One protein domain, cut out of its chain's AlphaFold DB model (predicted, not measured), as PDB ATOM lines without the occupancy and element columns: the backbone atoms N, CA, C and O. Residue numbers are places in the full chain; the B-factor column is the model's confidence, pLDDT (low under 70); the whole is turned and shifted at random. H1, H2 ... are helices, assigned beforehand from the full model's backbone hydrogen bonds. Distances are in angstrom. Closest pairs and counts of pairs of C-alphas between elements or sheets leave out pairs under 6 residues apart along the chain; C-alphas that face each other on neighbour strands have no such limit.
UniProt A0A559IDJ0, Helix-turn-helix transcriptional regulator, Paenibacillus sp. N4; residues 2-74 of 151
ATOM      1  N   LYS A   2     244.471 164.730 334.204       88.12
ATOM      2  CA  LYS A   2     244.761 165.621 333.058       88.12
ATOM      3  C   LYS A   2     244.364 167.079 333.336       88.12
ATOM      4  O   LYS A   2     245.182 167.969 333.132       88.12
ATOM      5  N   GLU A   3     243.166 167.291 333.876       91.00
ATOM      6  CA  GLU A   3     242.644 168.616 334.246       91.00
ATOM      7  C   GLU A   3     243.481 169.288 335.331       91.00
ATOM      8  O   GLU A   3     243.949 170.397 335.129       91.00
ATOM      9  N   LEU A   4     243.812 168.572 336.411       92.25
ATOM     10  CA  LEU A   4     244.698 169.080 337.467       92.25
ATOM     11  C   LEU A   4     246.037 169.598 336.915       92.25
ATOM     12  O   LEU A   4     246.521 170.654 337.316       92.25
ATOM     13  N   ARG A   5     246.647 168.864 335.975       92.25
ATOM     14  CA  ARG A   5     247.887 169.298 335.316       92.25
ATOM     15  C   ARG A   5     247.664 170.556 334.487       92.25
ATOM     16  O   ARG A   5     248.525 171.426 334.491       92.25
ATOM     17  N   PHE A   6     246.538 170.652 333.789       91.50
ATOM     18  CA  PHE A   6     246.189 171.823 332.992       91.50
ATOM     19  C   PHE A   6     245.961 173.066 333.863       91.50
ATOM     20  O   PHE A   6     246.573 174.099 333.598       91.50
ATOM     21  N   THR A   7     245.186 172.948 334.944       93.38
ATOM     22  CA  THR A   7     244.958 174.024 335.921       93.38
ATOM     23  C   THR A   7     246.275 174.516 336.515       93.38
ATOM     24  O   THR A   7     246.589 175.699 336.429       93.38
ATOM     25  N   ARG A   8     247.136 173.598 336.976       94.69
ATOM     26  CA  ARG A   8     248.476 173.948 337.476       94.69
ATOM     27  C   ARG A   8     249.310 174.701 336.440       94.69
ATOM     28  O   ARG A   8     250.029 175.623 336.795       94.69
ATOM     29  N   ARG A   9     249.215 174.354 335.153       91.81
ATOM     30  CA  ARG A   9     249.934 175.084 334.097       91.81
ATOM     31  C   ARG A   9     249.401 176.496 333.880       91.81
ATOM     32  O   ARG A   9     250.223 177.384 333.674       91.81
ATOM     33  N   LYS A  10     248.081 176.707 333.959       93.38
ATOM     34  CA  LYS A  10     247.487 178.056 333.933       93.38
ATOM     35  C   LYS A  10     247.983 178.905 335.105       93.38
ATOM     36  O   LYS A  10     248.331 180.060 334.910       93.38
ATOM     37  N   GLU A  11     248.127 178.296 336.275       95.44
ATOM     38  CA  GLU A  11     248.614 178.944 337.499       95.44
ATOM     39  C   GLU A  11     250.149 179.045 337.601       95.44
ATOM     40  O   GLU A  11     250.666 179.375 338.661       95.44
ATOM     41  N   ARG A  12     250.908 178.742 336.534       94.19
ATOM     42  CA  ARG A  12     252.391 178.720 336.544       94.19
ATOM     43  C   ARG A  12     252.996 177.814 337.629       94.19
ATOM     44  O   ARG A  12     254.067 178.083 338.170       94.19
ATOM     45  N   LYS A  13     252.338 176.688 337.889       96.56
ATOM     46  CA  LYS A  13     252.771 175.636 338.809       96.56
ATOM     47  C   LYS A  13     253.297 174.408 338.064       96.56
ATOM     48  O   LYS A  13     252.978 174.122 336.903       96.56
ATOM     49  N   CYS A  14     254.110 173.632 338.771       96.25
ATOM     50  CA  CYS A  14     254.637 172.346 338.350       96.25
ATOM     51  C   CYS A  14     253.489 171.352 338.162       96.25
ATOM     52  O   CYS A  14     252.708 171.108 339.080       96.25
ATOM     53  N   ALA A  15     253.424 170.704 336.997       94.88
ATOM     54  CA  ALA A  15     252.353 169.760 336.683       94.88
ATOM     55  C   ALA A  15     252.317 168.542 337.630       94.88
ATOM     56  O   ALA A  15     251.261 167.943 337.824       94.88
ATOM     57  N   GLU A  16     253.451 168.179 338.234       94.19
ATOM     58  CA  GLU A  16     253.572 166.996 339.091       94.19
ATOM     59  C   GLU A  16     253.283 167.314 340.564       94.19
ATOM     60  O   GLU A  16     252.357 166.749 341.140       94.19
ATOM     61  N   CYS A  17     254.028 168.248 341.164       95.00
ATOM     62  CA  CYS A  17     253.947 168.537 342.601       95.00
ATOM     63  C   CYS A  17     253.192 169.825 342.958       95.00
ATOM     64  O   CYS A  17     252.929 170.040 344.132       95.00
ATOM     65  N   GLY A  18     252.838 170.678 341.990       94.19
ATOM     66  CA  GLY A  18     252.090 171.914 342.248       94.19
ATOM     67  C   GLY A  18     252.902 173.092 342.801       94.19
ATOM     68  O   GLY A  18     252.316 174.143 343.015       94.19
ATOM     69  N   SER A  19     254.219 172.955 342.989       95.50
ATOM     70  CA  SER A  19     255.092 174.078 343.365       95.50
ATOM     71  C   SER A  19     255.193 175.113 342.244       95.50
ATOM     72  O   SER A  19     255.054 174.748 341.074       95.50
ATOM     73  N   ASP A  20     255.550 176.354 342.559       96.25
ATOM     74  CA  ASP A  20     255.767 177.381 341.537       96.25
ATOM     75  C   ASP A  20     256.846 176.958 340.537       96.25
ATOM     76  O   ASP A  20     257.894 176.399 340.885       96.25
ATOM     77  N   SER A  21     256.532 177.117 339.253       93.00
ATOM     78  CA  SER A  21     257.386 176.686 338.154       93.00
ATOM     79  C   SER A  21     256.904 177.261 336.825       93.00
ATOM     80  O   SER A  21     255.897 176.827 336.260       93.00
ATOM     81  N   ILE A  22     257.711 178.147 336.245       89.75
ATOM     82  CA  ILE A  22     257.550 178.609 334.860       89.75
ATOM     83  C   ILE A  22     257.527 177.408 333.875       89.75
ATOM     84  O   ILE A  22     256.550 177.246 333.126       89.75
ATOM     85  N   PRO A  23     258.519 176.489 333.881       90.69
ATOM     86  CA  PRO A  23     258.489 175.299 333.026       90.69
ATOM     87  C   PRO A  23     257.472 174.247 333.499       90.69
ATOM     88  O   PRO A  23     257.029 174.262 334.646       90.69
ATOM     89  N   TYR A  24     257.119 173.298 332.617       92.19
ATOM     90  CA  TYR A  24     256.101 172.253 332.868       92.19
ATOM     91  C   TYR A  24     256.335 171.446 334.154       92.19
ATOM     92  O   TYR A  24     255.382 171.086 334.847       92.19
ATOM     93  N   LEU A  25     257.600 171.189 334.485       94.69
ATOM     94  CA  LEU A  25     258.026 170.588 335.744       94.69
ATOM     95  C   LEU A  25     259.022 171.519 336.424       94.69
ATOM     96  O   LEU A  25     259.915 172.035 335.752       94.69
ATOM     97  N   CYS A  26     258.931 171.628 337.748       95.75
ATOM     98  CA  CYS A  26     259.982 172.252 338.539       95.75
ATOM     99  C   CYS A  26     261.296 171.464 338.413       95.75
ATOM    100  O   CYS A  26     261.303 170.281 338.044       95.75
ATOM    101  N   LYS A  27     262.417 172.105 338.767       95.19
ATOM    102  CA  LYS A  27     263.765 171.518 338.673       95.19
ATOM    103  C   LYS A  27     263.855 170.155 339.376       95.19
ATOM    104  O   LYS A  27     264.376 169.209 338.792       95.19
ATOM    105  N   GLY A  28     263.259 170.024 340.564       96.06
ATOM    106  CA  GLY A  28     263.242 168.768 341.326       96.06
ATOM    107  C   GLY A  28     262.448 167.647 340.645       96.06
ATOM    108  O   GLY A  28     262.940 166.526 340.502       96.06
ATOM    109  N   CYS A  29     261.233 167.924 340.162       96.19
ATOM    110  CA  CYS A  29     260.433 166.922 339.447       96.19
ATOM    111  C   CYS A  29     261.049 166.521 338.104       96.19
ATOM    112  O   CYS A  29     260.979 165.348 337.737       96.19
ATOM    113  N   LYS A  30     261.668 167.469 337.393       95.00
ATOM    114  CA  LYS A  30     262.422 167.176 336.172       95.00
ATOM    115  C   LYS A  30     263.612 166.261 336.478       95.00
ATOM    116  O   LYS A  30     263.699 165.191 335.887       95.00
ATOM    117  N   GLY A  31     264.426 166.608 337.477       95.94
ATOM    118  CA  GLY A  31     265.575 165.804 337.902       95.94
ATOM    119  C   GLY A  31     265.198 164.369 338.282       95.94
ATOM    120  O   GLY A  31     265.785 163.424 337.766       95.94
ATOM    121  N   ARG A  32     264.144 164.177 339.091       95.94
ATOM    122  CA  ARG A  32     263.649 162.827 339.438       95.94
ATOM    123  C   ARG A  32     263.209 162.027 338.211       95.94
ATOM    124  O   ARG A  32     263.481 160.832 338.118       95.94
ATOM    125  N   ARG A  33     262.521 162.673 337.265       94.50
ATOM    126  CA  ARG A  33     262.050 162.025 336.034       94.50
ATOM    127  C   ARG A  33     263.215 161.613 335.133       94.50
ATOM    128  O   ARG A  33     263.179 160.514 334.575       94.50
ATOM    129  N   ASP A  34     264.221 162.468 335.014       91.94
ATOM    130  CA  ASP A  34     265.414 162.213 334.211       91.94
ATOM    131  C   ASP A  34     266.264 161.097 334.838       91.94
ATOM    132  O   ASP A  34     266.592 160.132 334.147       91.94
ATOM    133  N   ALA A  35     266.471 161.114 336.158       94.12
ATOM    134  CA  ALA A  35     267.144 160.037 336.888       94.12
ATOM    135  C   ALA A  35     266.418 158.685 336.737       94.12
ATOM    136  O   ALA A  35     267.035 157.654 336.466       94.12
ATOM    137  N   ALA A  36     265.083 158.667 336.831       93.75
ATOM    138  CA  ALA A  36     264.297 157.454 336.602       93.75
ATOM    139  C   ALA A  36     264.384 156.961 335.146       93.75
ATOM    140  O   ALA A  36     264.330 155.758 334.878       93.75
ATOM    141  N   LYS A  37     264.498 157.875 334.175       89.62
ATOM    142  CA  LYS A  37     264.736 157.521 332.771       89.62
ATOM    143  C   LYS A  37     266.115 156.885 332.604       89.62
ATOM    144  O   LYS A  37     266.190 155.816 332.011       89.62
ATOM    145  N   GLU A  38     267.157 157.486 333.164       90.25
ATOM    146  CA  GLU A  38     268.520 156.961 333.113       90.25
ATOM    147  C   GLU A  38     268.621 155.577 333.766       90.25
ATOM    148  O   GLU A  38     269.121 154.642 333.141       90.25
ATOM    149  N   LYS A  39     268.049 155.406 334.967       93.75
ATOM    150  CA  LYS A  39     267.999 154.112 335.663       93.75
ATOM    151  C   LYS A  39     267.334 153.030 334.806       93.75
ATOM    152  O   LYS A  39     267.874 151.938 334.679       93.75
ATOM    153  N   ARG A  40     266.192 153.336 334.172       89.88
ATOM    154  CA  ARG A  40     265.508 152.398 333.261       89.88
ATOM    155  C   ARG A  40     266.357 152.040 332.048       89.88
ATOM    156  O   ARG A  40     266.326 150.893 331.617       89.88
ATOM    157  N   THR A  41     267.086 152.998 331.483       86.69
ATOM    158  CA  THR A  41     267.992 152.731 330.361       86.69
ATOM    159  C   THR A  41     269.123 151.799 330.788       86.69
ATOM    160  O   THR A  41     269.365 150.812 330.101       86.69
ATOM    161  N   LYS A  42     269.759 152.060 331.940       89.31
ATOM    162  CA  LYS A  42     270.830 151.214 332.493       89.31
ATOM    163  C   LYS A  42     270.351 149.784 332.755       89.31
ATOM    164  O   LYS A  42     270.968 148.850 332.257       89.31
ATOM    165  N   ASP A  43     269.212 149.619 333.433       89.50
ATOM    166  CA  ASP A  43     268.617 148.297 333.700       89.50
ATOM    167  C   ASP A  43     268.320 147.529 332.403       89.50
ATOM    168  O   ASP A  43     268.667 146.358 332.254       89.50
ATOM    169  N   ARG A  44     267.739 148.206 331.403       88.75
ATOM    170  CA  ARG A  44     267.453 147.588 330.101       88.75
ATOM    171  C   ARG A  44     268.725 147.141 329.390       88.75
ATOM    172  O   ARG A  44     268.759 146.018 328.900       88.75
ATOM    173  N   LEU A  45     269.768 147.971 329.369       85.50
ATOM    174  CA  LEU A  45     271.053 147.612 328.764       85.50
ATOM    175  C   LEU A  45     271.701 146.421 329.480       85.50
ATOM    176  O   LEU A  45     272.097 145.464 328.817       85.50
ATOM    177  N   GLN A  46     271.722 146.428 330.817       88.88
ATOM    178  CA  GLN A  46     272.253 145.328 331.626       88.88
ATOM    179  C   GLN A  46     271.521 144.009 331.339       88.88
ATOM    180  O   GLN A  46     272.140 142.960 331.173       88.88
ATOM    181  N   ARG A  47     270.195 144.069 331.193       88.31
ATOM    182  CA  ARG A  47     269.343 142.914 330.872       88.31
ATOM    183  C   ARG A  47     269.306 142.575 329.378       88.31
ATOM    184  O   ARG A  47     268.570 141.671 328.978       88.31
ATOM    185  N   LYS A  48     270.080 143.283 328.547       88.12
ATOM    186  CA  LYS A  48     270.112 143.160 327.079       88.12
ATOM    187  C   LYS A  48     268.728 143.316 326.437       88.12
ATOM    188  O   LYS A  48     268.415 142.657 325.448       88.12
ATOM    189  N   LEU A  49     267.891 144.180 327.005       86.12
ATOM    190  CA  LEU A  49     266.554 144.523 326.531       86.12
ATOM    191  C   LEU A  49     266.577 145.831 325.740       86.12
ATOM    192  O   LEU A  49     267.315 146.761 326.051       86.12
ATOM    193  N   CYS A  50     265.703 145.926 324.743       84.44
ATOM    194  CA  CYS A  50     265.523 147.121 323.926       84.44
ATOM    195  C   CYS A  50     265.251 148.361 324.794       84.44
ATOM    196  O   CYS A  50     264.269 148.392 325.542       84.44
ATOM    197  N   ILE A  51     266.050 149.423 324.632       84.25
ATOM    198  CA  ILE A  51     265.891 150.655 325.424       84.25
ATOM    199  C   ILE A  51     264.564 151.375 325.160       84.25
ATOM    200  O   ILE A  51     264.104 152.131 326.011       84.25
ATOM    201  N   SER A  52     263.925 151.119 324.015       81.12
ATOM    202  CA  SER A  52     262.644 151.718 323.632       81.12
ATOM    203  C   SER A  52     261.470 150.968 324.270       81.12
ATOM    204  O   SER A  52     260.822 151.482 325.187       81.12
ATOM    205  N   CYS A  53     261.232 149.718 323.859       82.31
ATOM    206  CA  CYS A  53     260.064 148.963 324.309       82.31
ATOM    207  C   CYS A  53     260.267 148.232 325.643       82.31
ATOM    208  O   CYS A  53     259.284 147.951 326.322       82.31
ATOM    209  N   GLY A  54     261.506 147.908 326.027       83.50
ATOM    210  CA  GLY A  54     261.815 147.109 327.219       83.50
ATOM    211  C   GLY A  54     261.330 145.654 327.173       83.50
ATOM    212  O   GLY A  54     261.404 144.985 328.194       83.50
ATOM    213  N   LYS A  55     260.815 145.175 326.030       81.25
ATOM    214  CA  LYS A  55     260.215 143.834 325.888       81.25
ATOM    215  C   LYS A  55     261.159 142.824 325.241       81.25
ATOM    216  O   LYS A  55     261.336 141.724 325.744       81.25
ATOM    217  N   ASN A  56     261.766 143.210 324.122       82.31
ATOM    218  CA  ASN A  56     262.534 142.288 323.285       82.31
ATOM    219  C   ASN A  56     264.027 142.406 323.578       82.31
ATOM    220  O   ASN A  56     264.520 143.510 323.831       82.31
ATOM    221  N   LYS A  57     264.750 141.287 323.468       81.38
ATOM    222  CA  LYS A  57     266.214 141.288 323.538       81.38
ATOM    223  C   LYS A  57     266.816 142.076 322.364       81.38
ATOM    224  O   LYS A  57     266.259 142.094 321.263       81.38
ATOM    225  N   ILE A  58     267.931 142.753 322.619       75.06
ATOM    226  CA  ILE A  58     268.744 143.410 321.587       75.06
ATOM    227  C   ILE A  58     269.443 142.313 320.763       75.06
ATOM    228  O   ILE A  58     269.783 141.256 321.301       75.06
ATOM    229  N   MET A  59     269.610 142.522 319.453       62.97
ATOM    230  CA  MET A  59     270.290 141.548 318.589       62.97
ATOM    231  C   MET A  59     271.788 141.491 318.919       62.97
ATOM    232  O   MET A  59     272.397 142.522 319.201       62.97
ATOM    233  N   LYS A  60     272.393 140.298 318.876       56.81
ATOM    234  CA  LYS A  60     273.853 140.154 318.990       56.81
ATOM    235  C   LYS A  60     274.509 140.835 317.780       56.81
ATOM    236  O   LYS A  60     274.107 140.554 316.657       56.81
ATOM    237  N   GLY A  61     275.482 141.716 318.020       55.41
ATOM    238  CA  GLY A  61     276.253 142.387 316.964       55.41
ATOM    239  C   GLY A  61     275.598 143.622 316.332       55.41
ATOM    240  O   GLY A  61     276.068 144.079 315.302       55.41
ATOM    241  N   ASN A  62     274.517 144.160 316.909       49.12
ATOM    242  CA  ASN A  62     273.932 145.421 316.452       49.12
ATOM    243  C   ASN A  62     274.403 146.563 317.366       49.12
ATOM    244  O   ASN A  62     274.110 146.533 318.561       49.12
ATOM    245  N   ASP A  63     275.071 147.579 316.812       53.78
ATOM    246  CA  ASP A  63     275.459 148.807 317.538       53.78
ATOM    247  C   ASP A  63     274.241 149.557 318.104       53.78
ATOM    248  O   ASP A  63     274.338 150.393 319.006       53.78
ATOM    249  N   LYS A  64     273.049 149.256 317.578       57.47
ATOM    250  CA  LYS A  64     271.793 149.872 317.991       57.47
ATOM    251  C   LYS A  64     271.253 149.184 319.247       57.47
ATOM    252  O   LYS A  64     270.909 148.007 319.250       57.47
ATOM    253  N   SER A  65     271.050 149.966 320.307       71.88
ATOM    254  CA  SER A  65     270.452 149.560 321.595       71.88
ATOM    255  C   SER A  65     268.947 149.203 321.531       71.88
ATOM    256  O   SER A  65     268.245 149.146 322.548       71.88
ATOM    257  N   THR A  66     268.419 148.947 320.332       75.19
ATOM    258  CA  THR A  66     267.009 148.662 320.047       75.19
ATOM    259  C   THR A  66     266.838 147.288 319.386       75.19
ATOM    260  O   THR A  66     267.729 146.772 318.720       75.19
ATOM    261  N   CYS A  67     265.692 146.634 319.608       77.12
ATOM    262  CA  CYS A  67     265.401 145.325 319.006       77.12
ATOM    263  C   CYS A  67     265.027 145.438 317.521       77.12
ATOM    264  O   CYS A  67     264.590 146.502 317.095       77.12
ATOM    265  N   LYS A  68     265.065 144.313 316.781       74.56
ATOM    266  CA  LYS A  68     264.697 144.243 315.350       74.56
ATOM    267  C   LYS A  68     263.368 144.930 315.042       74.56
ATOM    268  O   LYS A  68     263.291 145.695 314.103       74.56
ATOM    269  N   THR A  69     262.341 144.711 315.860       72.56
ATOM    270  CA  THR A  69     261.025 145.344 315.693       72.56
ATOM    271  C   THR A  69     261.096 146.860 315.886       72.56
ATOM    272  O   THR A  69     260.579 147.620 315.079       72.56
ATOM    273  N   CYS A  70     261.767 147.331 316.937       72.06
ATOM    274  CA  CYS A  70     261.958 148.763 317.172       72.06
ATOM    275  C   CYS A  70     263.012 149.390 316.248       72.06
ATOM    276  O   CYS A  70     263.147 150.603 316.253       72.06
ATOM    277  N   SER A  71     263.782 148.621 315.488       69.06
ATOM    278  CA  SER A  71     264.685 149.152 314.468       69.06
ATOM    279  C   SER A  71     264.055 149.097 313.077       69.06
ATOM    280  O   SER A  71     264.289 149.988 312.279       69.06
ATOM    281  N   SER A  72     263.226 148.090 312.782       59.84
ATOM    282  CA  SER A  72     262.542 147.912 311.494       59.84
ATOM    283  C   SER A  72     261.287 148.768 311.376       59.84
ATOM    284  O   SER A  72     260.935 149.180 310.281       59.84
ATOM    285  N   ILE A  73     260.614 149.064 312.493       55.06
ATOM    286  CA  ILE A  73     259.556 150.082 312.512       55.06
ATOM    287  C   ILE A  73     260.170 151.488 312.335       55.06
ATOM    288  O   ILE A  73     259.476 152.396 311.894       55.06
ATOM    289  N   TYR A  74     261.459 151.670 312.650       54.31
ATOM    290  CA  TYR A  74     262.110 152.981 312.719       54.31
ATOM    291  C   TYR A  74     263.555 152.951 312.153       54.31
ATOM    292  O   TYR A  74     264.499 153.180 312.916       54.31
TER     293      TYR A  74
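AT A GLANCE: This is residues 2 to 74 of the 151 residues of the protein "Helix-turn-helix transcriptional regulator" of Paenibacillus sp. N4 (UniProt A0A559IDJ0). You are looking at a shape like a dumbbell: one long helix, H2, makes the shaft, and a small head of loop with one short helix sits at each of its ends, both heads turned to the same side of the shaft. The head with H1 is made by residues 2 to 26, the head with H3 by residues 47 to 74, and the shaft between them is bare over residues 34 to 39. The printed part has 73 residues with three named helices, in the order H1, H2, H3, and no named strand; the class is all helix, though only 34 of the 73 residues are in named elements. The whole is only just extended, close to loose, with a radius of gyration of the C-alphas of 17.2 A, and a rod in outline that spans 50 by 23 by 16 A.

IN THESE COORDINATES: Find C-alpha 2 at (244.761, 165.621, 333.058); there H1 begins, and it runs through residues 2 to 10, 12.8 A from first to last C-alpha. Go on to C-alpha 27 at (263.765, 171.518, 338.673), where H2 begins; it holds residues 27 to 46 and is 28.4 A long. H3, residues 68 to 72, ends at C-alpha 72, at (262.542, 147.912, 311.494).

HOW THE PARTS SIT: H1 and H2 are apart, H2 and H3 are apart, and H1 and H3 are apart. In H2, residues 34 to 39 stand free. In H1, H2 and H3 every O i to N i+4 pair is within hydrogen-bond range.

THE WHOLE: The two C-alphas farthest apart are those of Glu 11 and Gly 61, at 50.2 A. Both links are long, with 16 residues from H1 to H2 and 21 from H2 to H3. The printed part has no cut. Its mean pLDDT is 84.8; look for values under 70 at residues 59 to 64 and 71 to 74.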